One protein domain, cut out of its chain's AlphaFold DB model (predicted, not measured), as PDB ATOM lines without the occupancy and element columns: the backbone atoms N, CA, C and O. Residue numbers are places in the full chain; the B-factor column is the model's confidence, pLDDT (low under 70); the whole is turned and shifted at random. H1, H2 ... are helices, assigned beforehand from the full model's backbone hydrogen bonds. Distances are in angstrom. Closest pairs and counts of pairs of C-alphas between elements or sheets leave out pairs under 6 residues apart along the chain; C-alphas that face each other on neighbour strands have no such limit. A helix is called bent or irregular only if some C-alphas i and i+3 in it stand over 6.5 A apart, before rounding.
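AT A GLANCE: This is residues 2 to 85 and 275 to 302 of the 345 residues of an uncharacterized protein of Pyrenophora tritici-repentis (strain Pt-1C-BFP) (UniProt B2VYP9). Two helices, H4 and H6, run side by side at a small angle, with H4 nearest the middle; H1 packs across H6 and H5 packs across H4. The short helices H2 and H3 sit beside the H1 and H6 part, while H7 touches no helix and comes near H4 and H1 with its first residue. The printed part has 112 residues with seven named helices, H1 to H7 in order along the chain, and no named strand: the class is all helix, and the packing is mostly crossed. It is compact, with a radius of gyration of the C-alphas of 13.3 A and spans of 40 by 30 by 24 A.

HOW THE PARTS SIT: H1, residues 2 to 13, touches H6, residues 277 to 284, about perpendicular at 84 degrees; their closest C-alphas, of Ala 6 and Leu 283, are 5.3 A apart. With residues 6 to 10 alone, H1 only just touches H2, residues 27 to 32, with 3 pairs of C-alphas within 8 A; the closest, Thr 7 and Ile 27, are 6.2 A apart. H2 and H3, residues 34 to 37, only just touch, and only at the corner by their tight link; the closest C-alphas, Tyr 29 and Thr 37, are 6.5 A apart. H2 also only just touches H6, with 3 such pairs; the closest C-alphas, Leu 31 and Leu 279, are 6.8 A apart. H4, residues 48 to 60, touches H6 with residues 48 to 53 alone, at a shallow tilt of 28 degrees, the same way; the closest C-alphas, Lys 53 and Ser 281, are 4.6 A apart. H5, residues 72 to 80, touches H4 about perpendicular at 74 degrees; the closest C-alphas, Met 58 and Ile 74, are 6.4 A apart. H7, residues 293 to 302, is close to H4 but not clearly touching, with C-alphas of Ala 59 and Pro 293 closest at 6.9 A. H1 and H5 are apart. Every O i to N i+4 pair is within hydrogen-bond range in H1, H2, H5 and H6; in H4 it is 7 of 9, in H7 4 of 6, and H3 is too short for such a pair.

IN THESE COORDINATES: H1 begins at C-alpha 2 (159.953, 151.719, 169.695) and is 16.2 A long. H4 is 18.5 A long and irregular, with C-alphas 53 and 56 7.6 A apart. H5 is 12.1 A and H6 10.4 A long. H7, 16.1 A long, is only just irregular, with C-alphas 299 and 302 6.6 A apart; it ends at C-alpha 302 (189.020, 144.234, 148.423).

THE WHOLE: The C-alphas farthest apart, of Tyr 32 and Lys 302, are 41.3 A apart. Residues 86 to 274 are not printed, and C-alphas 85 and 275 are 34.6 A apart across the cut. The links H1 to H2 and H4 to H5 are long. The mean pLDDT of the printed part is 92.8; residues 301 to 302 are under 70.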
ATOM      1  N   ARG A   2     158.594 151.844 169.110       90.88
ATOM      2  CA  ARG A   2     159.953 151.719 169.695       90.88
ATOM      3  C   ARG A   2     160.427 150.268 169.856       90.88
ATOM      4  O   ARG A   2     161.565 149.981 169.517       90.88
ATOM      5  N   ILE A   3     159.555 149.369 170.324       91.25
ATOM      6  CA  ILE A   3     159.878 147.933 170.441       91.25
ATOM      7  C   ILE A   3     160.173 147.351 169.057       91.25
ATOM      8  O   ILE A   3     161.213 146.741 168.878       91.25
ATOM      9  N   ASP A   4     159.324 147.634 168.067       93.31
ATOM     10  CA  ASP A   4     159.517 147.151 166.692       93.31
ATOM     11  C   ASP A   4     160.854 147.632 166.098       93.31
ATOM     12  O   ASP A   4     161.563 146.853 165.465       93.31
ATOM     13  N   LYS A   5     161.242 148.895 166.356       93.94
ATOM     14  CA  LYS A   5     162.568 149.421 165.980       93.94
ATOM     15  C   LYS A   5     163.692 148.669 166.702       93.94
ATOM     16  O   LYS A   5     164.648 148.271 166.049       93.94
ATOM     17  N   ALA A   6     163.571 148.437 168.010       94.62
ATOM     18  CA  ALA A   6     164.565 147.684 168.777       94.62
ATOM     19  C   ALA A   6     164.719 146.243 168.262       94.62
ATOM     20  O   ALA A   6     165.841 145.798 168.050       94.62
ATOM     21  N   THR A   7     163.617 145.539 167.986       95.19
ATOM     22  CA  THR A   7     163.632 144.192 167.398       95.19
ATOM     23  C   THR A   7     164.319 144.189 166.034       95.19
ATOM     24  O   THR A   7     165.244 143.411 165.824       95.19
ATOM     25  N   LYS A   8     163.950 145.113 165.135       95.25
ATOM     26  CA  LYS A   8     164.584 145.235 163.813       95.25
ATOM     27  C   LYS A   8     166.086 145.515 163.919       95.25
ATOM     28  O   LYS A   8     166.879 144.942 163.171       95.25
ATOM     29  N   ASN A   9     166.484 146.394 164.839       95.38
ATOM     30  CA  ASN A   9     167.891 146.692 165.079       95.38
ATOM     31  C   ASN A   9     168.623 145.464 165.625       95.38
ATOM     32  O   ASN A   9     169.722 145.183 165.165       95.38
ATOM     33  N   LEU A  10     168.009 144.696 166.529       95.62
ATOM     34  CA  LEU A  10     168.597 143.472 167.077       95.62
ATOM     35  C   LEU A  10     168.837 142.433 165.981       95.62
ATOM     36  O   LEU A  10     169.928 141.876 165.891       95.62
ATOM     37  N   ASP A  11     167.853 142.229 165.105       95.38
ATOM     38  CA  ASP A  11     167.988 141.343 163.946       95.38
ATOM     39  C   ASP A  11     169.098 141.806 162.997       95.38
ATOM     40  O   ASP A  11     169.855 140.989 162.477       95.38
ATOM     41  N   THR A  12     169.226 143.119 162.798       95.19
ATOM     42  CA  THR A  12     170.278 143.705 161.954       95.19
ATOM     43  C   THR A  12     171.663 143.501 162.568       95.19
ATOM     44  O   THR A  12     172.582 143.072 161.874       95.19
ATOM     45  N   VAL A  13     171.803 143.765 163.868       94.75
ATOM     46  CA  VAL A  13     173.053 143.639 164.627       94.75
ATOM     47  C   VAL A  13     173.556 142.192 164.620       94.75
ATOM     48  O   VAL A  13     174.721 141.940 164.325       94.75
ATOM     49  N   PHE A  14     172.666 141.223 164.840       95.88
ATOM     50  CA  PHE A  14     173.018 139.800 164.840       95.88
ATOM     51  C   PHE A  14     173.059 139.156 163.449       95.88
ATOM     52  O   PHE A  14     173.399 137.984 163.334       95.88
ATOM     53  N   ALA A  15     172.781 139.891 162.367       94.88
ATOM     54  CA  ALA A  15     172.802 139.327 161.016       94.88
ATOM     55  C   ALA A  15     174.192 138.825 160.575       94.88
ATOM     56  O   ALA A  15     174.279 138.079 159.597       94.88
ATOM     57  N   ILE A  16     175.259 139.274 161.240       93.19
ATOM     58  CA  ILE A  16     176.658 138.955 160.917       93.19
ATOM     59  C   ILE A  16     177.400 138.231 162.044       93.19
ATOM     60  O   ILE A  16     178.495 137.730 161.806       93.19
ATOM     61  N   VAL A  17     176.828 138.170 163.249       93.56
ATOM     62  CA  VAL A  17     177.442 137.465 164.377       93.56
ATOM     63  C   VAL A  17     177.237 135.965 164.162       93.56
ATOM     64  O   VAL A  17     176.095 135.538 163.978       93.56
ATOM     65  N   PRO A  18     178.293 135.138 164.171       90.56
ATOM     66  CA  PRO A  18     178.117 133.697 164.088       90.56
ATOM     67  C   PRO A  18     177.375 133.166 165.323       90.56
ATOM     68  O   PRO A  18     177.837 133.348 166.451       90.56
ATOM     69  N   ASP A  19     176.279 132.431 165.113       88.62
ATOM     70  CA  ASP A  19     175.489 131.814 166.198       88.62
ATOM     71  C   ASP A  19     176.317 130.890 167.104       88.62
ATOM     72  O   ASP A  19     175.965 130.655 168.257       88.62
ATOM     73  N   SER A  20     177.421 130.349 166.581       84.25
ATOM     74  CA  SER A  20     178.358 129.514 167.331       84.25
ATOM     75  C   SER A  20     179.190 130.286 168.361       84.25
ATOM     76  O   SER A  20     179.827 129.657 169.197       84.25
ATOM     77  N   ILE A  21     179.239 131.617 168.268       87.06
ATOM     78  CA  ILE A  21     180.012 132.482 169.169       87.06
ATOM     79  C   ILE A  21     179.082 133.139 170.186       87.06
ATOM     80  O   ILE A  21     179.319 133.044 171.393       87.06
ATOM     81  N   VAL A  22     178.015 133.785 169.701       90.81
ATOM     82  CA  VAL A  22     176.982 134.409 170.536       90.81
ATOM     83  C   VAL A  22     175.618 134.115 169.931       90.81
ATOM     84  O   VAL A  22     175.336 134.494 168.797       90.81
ATOM     85  N   HIS A  23     174.748 133.474 170.706       91.56
ATOM     86  CA  HIS A  23     173.374 133.241 170.282       91.56
ATOM     87  C   HIS A  23     172.574 134.547 170.319       91.56
ATOM     88  O   HIS A  23     172.625 135.276 171.313       91.56
ATOM     89  N   LYS A  24     171.799 134.830 169.264       94.62
ATOM     90  CA  LYS A  24     170.894 135.986 169.244       94.62
ATOM     91  C   LYS A  24     169.873 135.873 170.386       94.62
ATOM     92  O   LYS A  24     169.056 134.951 170.366       94.62
ATOM     93  N   PRO A  25     169.856 136.801 171.359       94.50
ATOM     94  CA  PRO A  25     168.859 136.764 172.416       94.50
ATOM     95  C   PRO A  25     167.484 137.147 171.865       94.50
ATOM     96  O   PRO A  25     167.361 137.974 170.961       94.50
ATOM     97  N   ASP A  26     166.428 136.595 172.457       92.69
ATOM     98  CA  ASP A  26     165.078 137.100 172.222       92.69
ATOM     99  C   ASP A  26     164.940 138.519 172.804       92.69
ATOM    100  O   ASP A  26     165.523 138.848 173.845       92.69
ATOM    101  N   ILE A  27     164.155 139.374 172.143       93.25
ATOM    102  CA  ILE A  27     163.998 140.777 172.547       93.25
ATOM    103  C   ILE A  27     163.523 140.908 174.002       93.25
ATOM    104  O   ILE A  27     163.935 141.828 174.701       93.25
ATOM    105  N   ASN A  28     162.731 139.966 174.519       91.25
ATOM    106  CA  ASN A  28     162.294 139.992 175.913       91.25
ATOM    107  C   ASN A  28     163.457 139.796 176.895       91.25
ATOM    108  O   ASN A  28     163.422 140.351 177.992       91.25
ATOM    109  N   TYR A  29     164.503 139.056 176.521       92.00
ATOM    110  CA  TYR A  29     165.704 138.937 177.350       92.00
ATOM    111  C   TYR A  29     166.475 140.252 177.373       92.00
ATOM    112  O   TYR A  29     166.882 140.697 178.443       92.00
ATOM    113  N   VAL A  30     166.586 140.925 176.228       92.38
ATOM    114  CA  VAL A  30     167.199 142.258 176.143       92.38
ATOM    115  C   VAL A  30     166.432 143.273 177.001       92.38
ATOM    116  O   VAL A  30     167.044 144.073 177.704       92.38
ATOM    117  N   LEU A  31     165.096 143.221 176.981       89.69
ATOM    118  CA  LEU A  31     164.242 144.171 177.700       89.69
ATOM    119  C   LEU A  31     164.155 143.903 179.207       89.69
ATOM    120  O   LEU A  31     164.147 144.853 179.984       89.69
ATOM    121  N   TYR A  32     164.061 142.639 179.630       88.81
ATOM    122  CA  TYR A  32     163.700 142.298 181.014       88.81
ATOM    123  C   TYR A  32     164.733 141.438 181.744       88.81
ATOM    124  O   TYR A  32     164.660 141.304 182.965       88.81
ATOM    125  N   LYS A  33     165.683 140.825 181.032       90.81
ATOM    126  CA  LYS A  33     166.645 139.867 181.599       90.81
ATOM    127  C   LYS A  33     168.053 140.094 181.048       90.81
ATOM    128  O   LYS A  33     168.714 139.146 180.640       90.81
ATOM    129  N   GLN A  34     168.531 141.337 181.072       89.25
ATOM    130  CA  GLN A  34     169.808 141.726 180.461       89.25
ATOM    131  C   GLN A  34     170.995 140.850 180.906       89.25
ATOM    132  O   GLN A  34     171.791 140.448 180.067       89.25
ATOM    133  N   ARG A  35     171.072 140.455 182.184       89.88
ATOM    134  CA  ARG A  35     172.128 139.543 182.679       89.88
ATOM    135  C   ARG A  35     172.132 138.167 182.002       89.88
ATOM    136  O   ARG A  35     173.149 137.499 181.966       89.88
ATOM    137  N   GLN A  36     170.990 137.727 181.473       91.06
ATOM    138  CA  GLN A  36     170.872 136.471 180.724       91.06
ATOM    139  C   GLN A  36     171.265 136.622 179.248       91.06
ATOM    140  O   GLN A  36     171.271 135.631 178.528       91.06
ATOM    141  N   THR A  37     171.572 137.841 178.794       92.94
ATOM    142  CA  THR A  37     172.158 138.091 177.466       92.94
ATOM    143  C   THR A  37     173.687 138.077 177.484       92.94
ATOM    144  O   THR A  37     174.306 138.217 176.433       92.94
ATOM    145  N   GLU A  38     174.295 137.919 178.663       94.44
ATOM    146  CA  GLU A  38     175.744 137.801 178.808       94.44
ATOM    147  C   GLU A  38     176.233 136.437 178.317       94.44
ATOM    148  O   GLU A  38     175.584 135.410 178.530       94.44
ATOM    149  N   THR A  39     177.408 136.426 177.692       92.69
ATOM    150  CA  THR A  39     178.066 135.206 177.216       92.69
ATOM    151  C   THR A  39     179.430 135.026 177.874       92.69
ATOM    152  O   THR A  39     180.152 135.996 178.117       92.69
ATOM    153  N   SER A  40     179.794 133.773 178.159       93.69
ATOM    154  CA  SER A  40     181.101 133.417 178.725       93.69
ATOM    155  C   SER A  40     182.231 133.452 177.693       93.69
ATOM    156  O   SER A  40     183.396 133.393 178.075       93.69
ATOM    157  N   SER A  41     181.901 133.589 176.407       93.50
ATOM    158  CA  SER A  41     182.860 133.713 175.300       93.50
ATOM    159  C   SER A  41     183.383 135.138 175.075       93.50
ATOM    160  O   SER A  41     184.317 135.317 174.298       93.50
ATOM    161  N   VAL A  42     182.805 136.146 175.741       95.75
ATOM    162  CA  VAL A  42     183.121 137.571 175.538       95.75
ATOM    163  C   VAL A  42     183.528 138.222 176.873       95.75
ATOM    164  O   VAL A  42     182.919 137.912 177.903       95.75
ATOM    165  N   PRO A  43     184.524 139.132 176.890       96.75
ATOM    166  CA  PRO A  43     184.884 139.923 178.067       96.75
ATOM    167  C   PRO A  43     183.715 140.710 178.668       96.75
ATOM    168  O   PRO A  43     182.733 141.022 177.995       96.75
ATOM    169  N   GLU A  44     183.796 141.022 179.963       96.19
ATOM    170  CA  GLU A  44     182.736 141.741 180.690       96.19
ATOM    171  C   GLU A  44     182.452 143.128 180.110       96.19
ATOM    172  O   GLU A  44     181.302 143.540 179.970       96.19
ATOM    173  N   ASP A  45     183.512 143.834 179.741       97.56
ATOM    174  CA  ASP A  45     183.473 145.185 179.201       97.56
ATOM    175  C   ASP A  45     183.003 145.235 177.739       97.56
ATOM    176  O   ASP A  45     182.594 146.294 177.265       97.56
ATOM    177  N   LEU A  46     182.995 144.089 177.050       97.50
ATOM    178  CA  LEU A  46     182.602 143.951 175.646       97.50
ATOM    179  C   LEU A  46     181.255 143.243 175.455       97.50
ATOM    180  O   LEU A  46     180.899 142.919 174.328       97.50
ATOM    181  N   GLN A  47     180.488 143.005 176.524       96.00
ATOM    182  CA  GLN A  47     179.179 142.344 176.441       96.00
ATOM    183  C   GLN A  47     178.199 143.083 175.514       96.00
ATOM    184  O   GLN A  47     178.420 144.216 175.083       96.00
ATOM    185  N   LEU A  48     177.045 142.465 175.254       95.06
ATOM    186  CA  LEU A  48     176.098 142.897 174.222       95.06
ATOM    187  C   LEU A  48     175.719 144.397 174.257       95.06
ATOM    188  O   LEU A  48     175.500 144.992 173.204       95.06
ATOM    189  N   ALA A  49     175.681 145.038 175.429       94.25
ATOM    190  CA  ALA A  49     175.403 146.475 175.522       94.25
ATOM    191  C   ALA A  49     176.496 147.309 174.836       94.25
ATOM    192  O   ALA A  49     176.186 148.207 174.049       94.25
ATOM    193  N   TRP A  50     177.764 146.976 175.091       96.81
ATOM    194  CA  TRP A  50     178.912 147.582 174.426       96.81
ATOM    195  C   TRP A  50     178.888 147.288 172.923       96.81
ATOM    196  O   TRP A  50     179.071 148.208 172.125       96.81
ATOM    197  N   TYR A  51     178.588 146.044 172.533       96.94
ATOM    198  CA  TYR A  51     178.524 145.648 171.124       96.94
ATOM    199  C   TYR A  51     177.487 146.463 170.344       96.94
ATOM    200  O   TYR A  51     177.816 147.075 169.330       96.94
ATOM    201  N   CYS A  52     176.254 146.556 170.857       96.00
ATOM    202  CA  CYS A  52     175.198 147.374 170.258       96.00
ATOM    203  C   CYS A  52     175.605 148.850 170.170       96.00
ATOM    204  O   CYS A  52     175.427 149.476 169.128       96.00
ATOM    205  N   LYS A  53     176.191 149.405 171.238       96.19
ATOM    206  CA  LYS A  53     176.622 150.810 171.283       96.19
ATOM    207  C   LYS A  53     177.677 151.135 170.221       96.19
ATOM    208  O   LYS A  53     177.640 152.219 169.644       96.19
ATOM    209  N   ASN A  54     178.599 150.211 169.960       97.44
ATOM    210  CA  ASN A  54     179.718 150.406 169.034       97.44
ATOM    211  C   ASN A  54     179.474 149.804 167.642       97.44
ATOM    212  O   ASN A  54     180.354 149.867 166.784       97.44
ATOM    213  N   PHE A  55     178.288 149.241 167.387       97.00
ATOM    214  CA  PHE A  55     177.977 148.545 166.140       97.00
ATOM    215  C   PHE A  55     178.211 149.413 164.902       97.00
ATOM    216  O   PHE A  55     178.869 148.977 163.960       97.00
ATOM    217  N   GLY A  56     177.730 150.660 164.919       95.94
ATOM    218  CA  GLY A  56     177.934 151.600 163.817       95.94
ATOM    219  C   GLY A  56     179.410 151.893 163.533       95.94
ATOM    220  O   GLY A  56     179.780 152.036 162.373       95.94
ATOM    221  N   GLU A  57     180.264 151.932 164.560       96.62
ATOM    222  CA  GLU A  57     181.705 152.140 164.380       96.62
ATOM    223  C   GLU A  57     182.376 150.913 163.762       96.62
ATOM    224  O   GLU A  57     183.046 151.031 162.738       96.62
ATOM    225  N   MET A  58     182.100 149.715 164.291       97.25
ATOM    226  CA  MET A  58     182.561 148.465 163.674       97.25
ATOM    227  C   MET A  58     182.101 148.353 162.214       97.25
ATOM    228  O   MET A  58     182.877 147.945 161.353       97.25
ATOM    229  N   ALA A  59     180.870 148.775 161.912       96.00
ATOM    230  CA  ALA A  59     180.320 148.760 160.564       96.00
ATOM    231  C   ALA A  59     181.050 149.715 159.609       96.00
ATOM    232  O   ALA A  59     181.365 149.325 158.484       96.00
ATOM    233  N   ARG A  60     181.382 150.939 160.047       94.31
ATOM    234  CA  ARG A  60     182.208 151.879 159.259       94.31
ATOM    235  C   ARG A  60     183.590 151.313 158.970       94.31
ATOM    236  O   ARG A  60     184.116 151.500 157.876       94.31
ATOM    237  N   GLN A  61     184.145 150.578 159.927       94.44
ATOM    238  CA  GLN A  61     185.419 149.883 159.769       94.44
ATOM    239  C   GLN A  61     185.307 148.559 159.014       94.44
ATOM    240  O   GLN A  61     186.311 147.882 158.800       94.44
ATOM    241  N   GLY A  62     184.104 148.200 158.565       95.06
ATOM    242  CA  GLY A  62     183.900 147.048 157.710       95.06
ATOM    243  C   GLY A  62     183.734 145.717 158.430       95.06
ATOM    244  O   GLY A  62     183.677 144.691 157.759       95.06
ATOM    245  N   PHE A  63     183.659 145.730 159.763       96.12
ATOM    246  CA  PHE A  63     183.745 144.542 160.614       96.12
ATOM    247  C   PHE A  63     185.049 143.749 160.423       96.12
ATOM    248  O   PHE A  63     185.066 142.535 160.588       96.12
ATOM    249  N   VAL A  64     186.129 144.446 160.059       94.81
ATOM    250  CA  VAL A  64     187.463 143.876 159.836       94.81
ATOM    251  C   VAL A  64     188.392 144.325 160.953       94.81
ATOM    252  O   VAL A  64     188.434 145.515 161.284       94.81
ATOM    253  N   ALA A  65     189.123 143.379 161.535       95.19
ATOM    254  CA  ALA A  65     190.137 143.698 162.525       95.19
ATOM    255  C   ALA A  65     191.357 144.273 161.794       95.19
ATOM    256  O   ALA A  65     191.765 143.763 160.753       95.19
ATOM    257  N   LYS A  66     191.922 145.357 162.315       94.31
ATOM    258  CA  LYS A  66     193.092 146.035 161.747       94.31
ATOM    259  C   LYS A  66     194.121 146.240 162.836       94.31
ATOM    260  O   LYS A  66     193.717 146.530 163.957       94.31
ATOM    261  N   GLN A  67     195.407 146.155 162.519       93.62
ATOM    262  CA  GLN A  67     196.492 146.437 163.466       93.62
ATOM    263  C   GLN A  67     196.652 147.951 163.673       93.62
ATOM    264  O   GLN A  67     196.580 148.442 164.799       93.62
ATOM    265  N   THR A  68     196.678 148.720 162.590       92.44
ATOM    266  CA  THR A  68     196.802 150.184 162.611       92.44
ATOM    267  C   THR A  68     195.454 150.902 162.499       92.44
ATOM    268  O   THR A  68     194.456 150.331 162.054       92.44
ATOM    269  N   ASP A  69     195.409 152.157 162.964       92.50
ATOM    270  CA  ASP A  69     194.280 153.096 162.818       92.50
ATOM    271  C   ASP A  69     192.900 152.594 163.298       92.50
ATOM    272  O   ASP A  69     191.855 153.129 162.925       92.50
ATOM    273  N   GLN A  70     192.880 151.572 164.154       94.56
ATOM    274  CA  GLN A  70     191.677 151.020 164.771       94.56
ATOM    275  C   GLN A  70     191.850 150.989 166.287       94.56
ATOM    276  O   GLN A  70     192.799 150.385 166.796       94.56
ATOM    277  N   ASP A  71     190.898 151.598 166.997       97.31
ATOM    278  CA  ASP A  71     190.818 151.549 168.457       97.31
ATOM    279  C   ASP A  71     190.875 150.101 168.970       97.31
ATOM    280  O   ASP A  71     190.231 149.202 168.419       97.31
ATOM    281  N   MET A  72     191.643 149.883 170.038       97.19
ATOM    282  CA  MET A  72     191.867 148.551 170.599       97.19
ATOM    283  C   MET A  72     190.554 147.870 171.001       97.19
ATOM    284  O   MET A  72     190.379 146.686 170.733       97.19
ATOM    285  N   ASN A  73     189.590 148.589 171.582       98.31
ATOM    286  CA  ASN A  73     188.325 147.974 171.987       98.31
ATOM    287  C   ASN A  73     187.469 147.587 170.781       98.31
ATOM    288  O   ASN A  73     186.807 146.553 170.818       98.31
ATOM    289  N   ILE A  74     187.511 148.364 169.693       98.31
ATOM    290  CA  ILE A  74     186.861 147.992 168.428       98.31
ATOM    291  C   ILE A  74     187.488 146.714 167.859       98.31
ATOM    292  O   ILE A  74     186.753 145.790 167.509       98.31
ATOM    293  N   ALA A  75     188.822 146.622 167.841       97.81
ATOM    294  CA  ALA A  75     189.530 145.414 167.419       97.81
ATOM    295  C   ALA A  75     189.148 144.205 168.291       97.81
ATOM    296  O   ALA A  75     188.718 143.178 167.763       97.81
ATOM    297  N   ARG A  76     189.215 144.342 169.626       98.19
ATOM    298  CA  ARG A  76     188.799 143.303 170.585       98.19
ATOM    299  C   ARG A  76     187.363 142.850 170.321       98.19
ATOM    300  O   ARG A  76     187.107 141.653 170.223       98.19
ATOM    301  N   GLY A  77     186.436 143.789 170.135       98.12
ATOM    302  CA  GLY A  77     185.044 143.494 169.798       98.12
ATOM    303  C   GLY A  77     184.902 142.642 168.535       98.12
ATOM    304  O   GLY A  77     184.181 141.648 168.545       98.12
ATOM    305  N   ILE A  78     185.632 142.976 167.470       97.88
ATOM    306  CA  ILE A  78     185.623 142.212 166.214       97.88
ATOM    307  C   ILE A  78     186.150 140.785 166.424       97.88
ATOM    308  O   ILE A  78     185.516 139.836 165.952       97.88
ATOM    309  N   TRP A  79     187.243 140.621 167.172       97.81
ATOM    310  CA  TRP A  79     187.843 139.318 167.479       97.81
ATOM    311  C   TRP A  79     186.934 138.428 168.337       97.81
ATOM    312  O   TRP A  79     186.667 137.279 167.967       97.81
ATOM    313  N   PHE A  80     186.432 138.950 169.463       97.50
ATOM    314  CA  PHE A  80     185.621 138.189 170.422       97.50
ATOM    315  C   PHE A  80     184.228 137.843 169.891       97.50
ATOM    316  O   PHE A  80     183.724 136.762 170.181       97.50
ATOM    317  N   TYR A  81     183.623 138.702 169.065       97.19
ATOM    318  CA  TYR A  81     182.380 138.368 168.357       97.19
ATOM    319  C   TYR A  81     182.617 137.596 167.050       97.19
ATOM    320  O   TYR A  81     181.654 137.179 166.408       97.19
ATOM    321  N   GLY A  82     183.881 137.404 166.649       96.06
ATOM    322  CA  GLY A  82     184.287 136.726 165.415       96.06
ATOM    323  C   GLY A  82     183.631 137.295 164.162       96.06
ATOM    324  O   GLY A  82     183.144 136.530 163.326       96.06
ATOM    325  N   LEU A  83     183.593 138.625 164.061       96.06
ATOM    326  CA  LEU A  83     182.981 139.341 162.938       96.06
ATOM    327  C   LEU A  83     183.875 139.340 161.694       96.06
ATOM    328  O   LEU A  83     183.364 139.437 160.578       96.06
ATOM    329  N   ASP A  84     185.185 139.199 161.896       95.94
ATOM    330  CA  ASP A  84     186.173 139.024 160.841       95.94
ATOM    331  C   ASP A  84     186.542 137.534 160.734       95.94
ATOM    332  O   ASP A  84     187.213 137.001 161.620       95.94
ATOM    333  N   PRO A  85     186.107 136.821 159.678       92.81
ATOM    334  CA  PRO A  85     186.444 135.410 159.488       92.81
ATOM    335  C   PRO A  85     187.941 135.146 159.307       92.81
ATOM    336  O   PRO A  85     188.371 133.997 159.397       92.81
ATOM    337  N   SER A 275     164.939 153.455 180.129       91.00
ATOM    338  CA  SER A 275     166.219 154.067 180.479       91.00
ATOM    339  C   SER A 275     167.381 153.074 180.569       91.00
ATOM    340  O   SER A 275     168.451 153.479 181.003       91.00
ATOM    341  N   SER A 276     167.203 151.789 180.233       92.06
ATOM    342  CA  SER A 276     168.323 150.843 180.276       92.06
ATOM    343  C   SER A 276     169.344 151.167 179.187       92.06
ATOM    344  O   SER A 276     168.987 151.396 178.027       92.06
ATOM    345  N   ASP A 277     170.626 151.139 179.552       90.31
ATOM    346  CA  ASP A 277     171.724 151.422 178.624       90.31
ATOM    347  C   ASP A 277     171.713 150.474 177.424       90.31
ATOM    348  O   ASP A 277     171.966 150.893 176.297       90.31
ATOM    349  N   MET A 278     171.356 149.205 177.644       92.50
ATOM    350  CA  MET A 278     171.218 148.203 176.585       92.50
ATOM    351  C   MET A 278     170.162 148.606 175.555       92.50
ATOM    352  O   MET A 278     170.423 148.577 174.353       92.50
ATOM    353  N   LEU A 279     168.965 148.987 176.007       92.62
ATOM    354  CA  LEU A 279     167.874 149.343 175.106       92.62
ATOM    355  C   LEU A 279     168.165 150.655 174.378       92.62
ATOM    356  O   LEU A 279     167.899 150.754 173.182       92.62
ATOM    357  N   GLN A 280     168.744 151.639 175.068       94.31
ATOM    358  CA  GLN A 280     169.187 152.884 174.439       94.31
ATOM    359  C   GLN A 280     170.259 152.623 173.379       94.31
ATOM    360  O   GLN A 280     170.131 153.097 172.249       94.31
ATOM    361  N   SER A 281     171.252 151.793 173.706       92.75
ATOM    362  CA  SER A 281     172.297 151.383 172.769       92.75
ATOM    363  C   SER A 281     171.690 150.689 171.558       92.75
ATOM    364  O   SER A 281     172.002 151.063 170.442       92.75
ATOM    365  N   LEU A 282     170.755 149.755 171.744       93.06
ATOM    366  CA  LEU A 282     170.098 149.049 170.643       93.06
ATOM    367  C   LEU A 282     169.247 149.971 169.757       93.06
ATOM    368  O   LEU A 282     169.249 149.837 168.534       93.06
ATOM    369  N   LEU A 283     168.523 150.924 170.349       93.69
ATOM    370  CA  LEU A 283     167.721 151.899 169.606       93.69
ATOM    371  C   LEU A 283     168.587 152.857 168.772       93.69
ATOM    372  O   LEU A 283     168.126 153.306 167.719       93.69
ATOM    373  N   ALA A 284     169.814 153.132 169.222       91.62
ATOM    374  CA  ALA A 284     170.799 153.978 168.547       91.62
ATOM    375  C   ALA A 284     171.822 153.200 167.687       91.62
ATOM    376  O   ALA A 284     172.524 153.815 166.890       91.62
ATOM    377  N   ALA A 285     171.904 151.873 167.835       82.19
ATOM    378  CA  ALA A 285     172.996 151.031 167.330       82.19
ATOM    379  C   ALA A 285     173.173 151.077 165.812       82.19
ATOM    380  O   ALA A 285     174.295 151.013 165.312       82.19
ATOM    381  N   VAL A 286     172.054 151.130 165.089       87.88
ATOM    382  CA  VAL A 286     172.010 151.030 163.629       87.88
ATOM    383  C   VAL A 286     171.677 152.411 163.065       87.88
ATOM    384  O   VAL A 286     170.519 152.832 163.174       87.88
ATOM    385  N   PRO A 287     172.660 153.126 162.484       89.00
ATOM    386  CA  PRO A 287     172.401 154.348 161.734       89.00
ATOM    387  C   PRO A 287     171.375 154.082 160.630       89.00
ATOM    388  O   PRO A 287     171.396 153.027 159.996       89.00
ATOM    389  N   GLU A 288     170.448 155.013 160.409       88.94
ATOM    390  CA  GLU A 288     169.350 154.812 159.449       88.94
ATOM    391  C   GLU A 288     169.840 154.754 157.994       88.94
ATOM    392  O   GLU A 288     169.175 154.177 157.136       88.94
ATOM    393  N   ASP A 289     171.025 155.305 157.738       89.69
ATOM    394  CA  ASP A 289     171.754 155.297 156.472       89.69
ATOM    395  C   ASP A 289     172.712 154.102 156.321       89.69
ATOM    396  O   ASP A 289     173.320 153.929 155.262       89.69
ATOM    397  N   LEU A 290     172.851 153.255 157.348       90.94
ATOM    398  CA  LEU A 290     173.752 152.112 157.288       90.94
ATOM    399  C   LEU A 290     173.216 151.070 156.298       90.94
ATOM    400  O   LEU A 290     172.144 150.488 156.486       90.94
ATOM    401  N   ILE A 291     173.997 150.785 155.255       92.06
ATOM    402  CA  ILE A 291     173.730 149.652 154.366       92.06
ATOM    403  C   ILE A 291     173.732 148.337 155.156       92.06
ATOM    404  O   ILE A 291     174.347 148.214 156.216       92.06
ATOM    405  N   HIS A 292     173.043 147.319 154.639       93.00
ATOM    406  CA  HIS A 292     172.874 146.062 155.366       93.00
ATOM    407  C   HIS A 292     174.245 145.457 155.762       93.00
ATOM    408  O   HIS A 292     175.100 145.306 154.888       93.00
ATOM    409  N   PRO A 293     174.466 145.010 157.016       91.62
ATOM    410  CA  PRO A 293     175.784 144.563 157.497       91.62
ATOM    411  C   PRO A 293     176.458 143.481 156.635       91.62
ATOM    412  O   PRO A 293     177.637 143.571 156.310       91.62
ATOM    413  N   LYS A 294     175.686 142.499 156.146       90.38
ATOM    414  CA  LYS A 294     176.186 141.488 155.187       90.38
ATOM    415  C   LYS A 294     176.722 142.073 153.870       90.38
ATOM    416  O   LYS A 294     177.535 141.433 153.213       90.38
ATOM    417  N   GLN A 295     176.233 143.233 153.430       92.06
ATOM    418  CA  GLN A 295     176.757 143.922 152.246       92.06
ATOM    419  C   GLN A 295     178.080 144.617 152.570       92.06
ATOM    420  O   GLN A 295     179.016 144.491 151.786       92.06
ATOM    421  N   ILE A 296     178.186 145.249 153.746       91.31
ATOM    422  CA  ILE A 296     179.434 145.849 154.247       91.31
ATOM    423  C   ILE A 296     180.555 144.807 154.245       91.31
ATOM    424  O   ILE A 296     181.592 145.025 153.623       91.31
ATOM    425  N   GLN A 297     180.313 143.640 154.850       86.44
ATOM    426  CA  GLN A 297     181.311 142.570 154.940       86.44
ATOM    427  C   GLN A 297     181.782 142.095 153.551       86.44
ATOM    428  O   GLN A 297     182.965 141.851 153.337       86.44
ATOM    429  N   LYS A 298     180.877 142.040 152.561       87.75
ATOM    430  CA  LYS A 298     181.221 141.680 151.172       87.75
ATOM    431  C   LYS A 298     182.071 142.732 150.460       87.75
ATOM    432  O   LYS A 298     182.847 142.378 149.577       87.75
ATOM    433  N   MET A 299     181.910 144.012 150.792       85.81
ATOM    434  CA  MET A 299     182.659 145.102 150.156       85.81
ATOM    435  C   MET A 299     184.115 145.168 150.635       85.81
ATOM    436  O   MET A 299     184.986 145.594 149.881       85.81
ATOM    437  N   GLN A 300     184.387 144.715 151.857       77.69
ATOM    438  CA  GLN A 300     185.675 144.897 152.537       77.69
ATOM    439  C   GLN A 300     186.749 143.874 152.152       77.69
ATOM    440  O   GLN A 300     187.927 144.092 152.411       77.69
ATOM    441  N   VAL A 301     186.377 142.810 151.433       66.75
ATOM    442  CA  VAL A 301     187.314 141.791 150.918       66.75
ATOM    443  C   VAL A 301     188.361 142.386 149.950       66.75
ATOM    444  O   VAL A 301     189.333 141.729 149.606       66.75
ATOM    445  N   LYS A 302     188.196 143.636 149.490       57.53
ATOM    446  CA  LYS A 302     189.020 144.234 148.423       57.53
ATOM    447  C   LYS A 302     190.003 145.327 148.857       57.53
ATOM    448  O   LYS A 302     190.772 145.778 148.015       57.53
TER     449      LYS A 302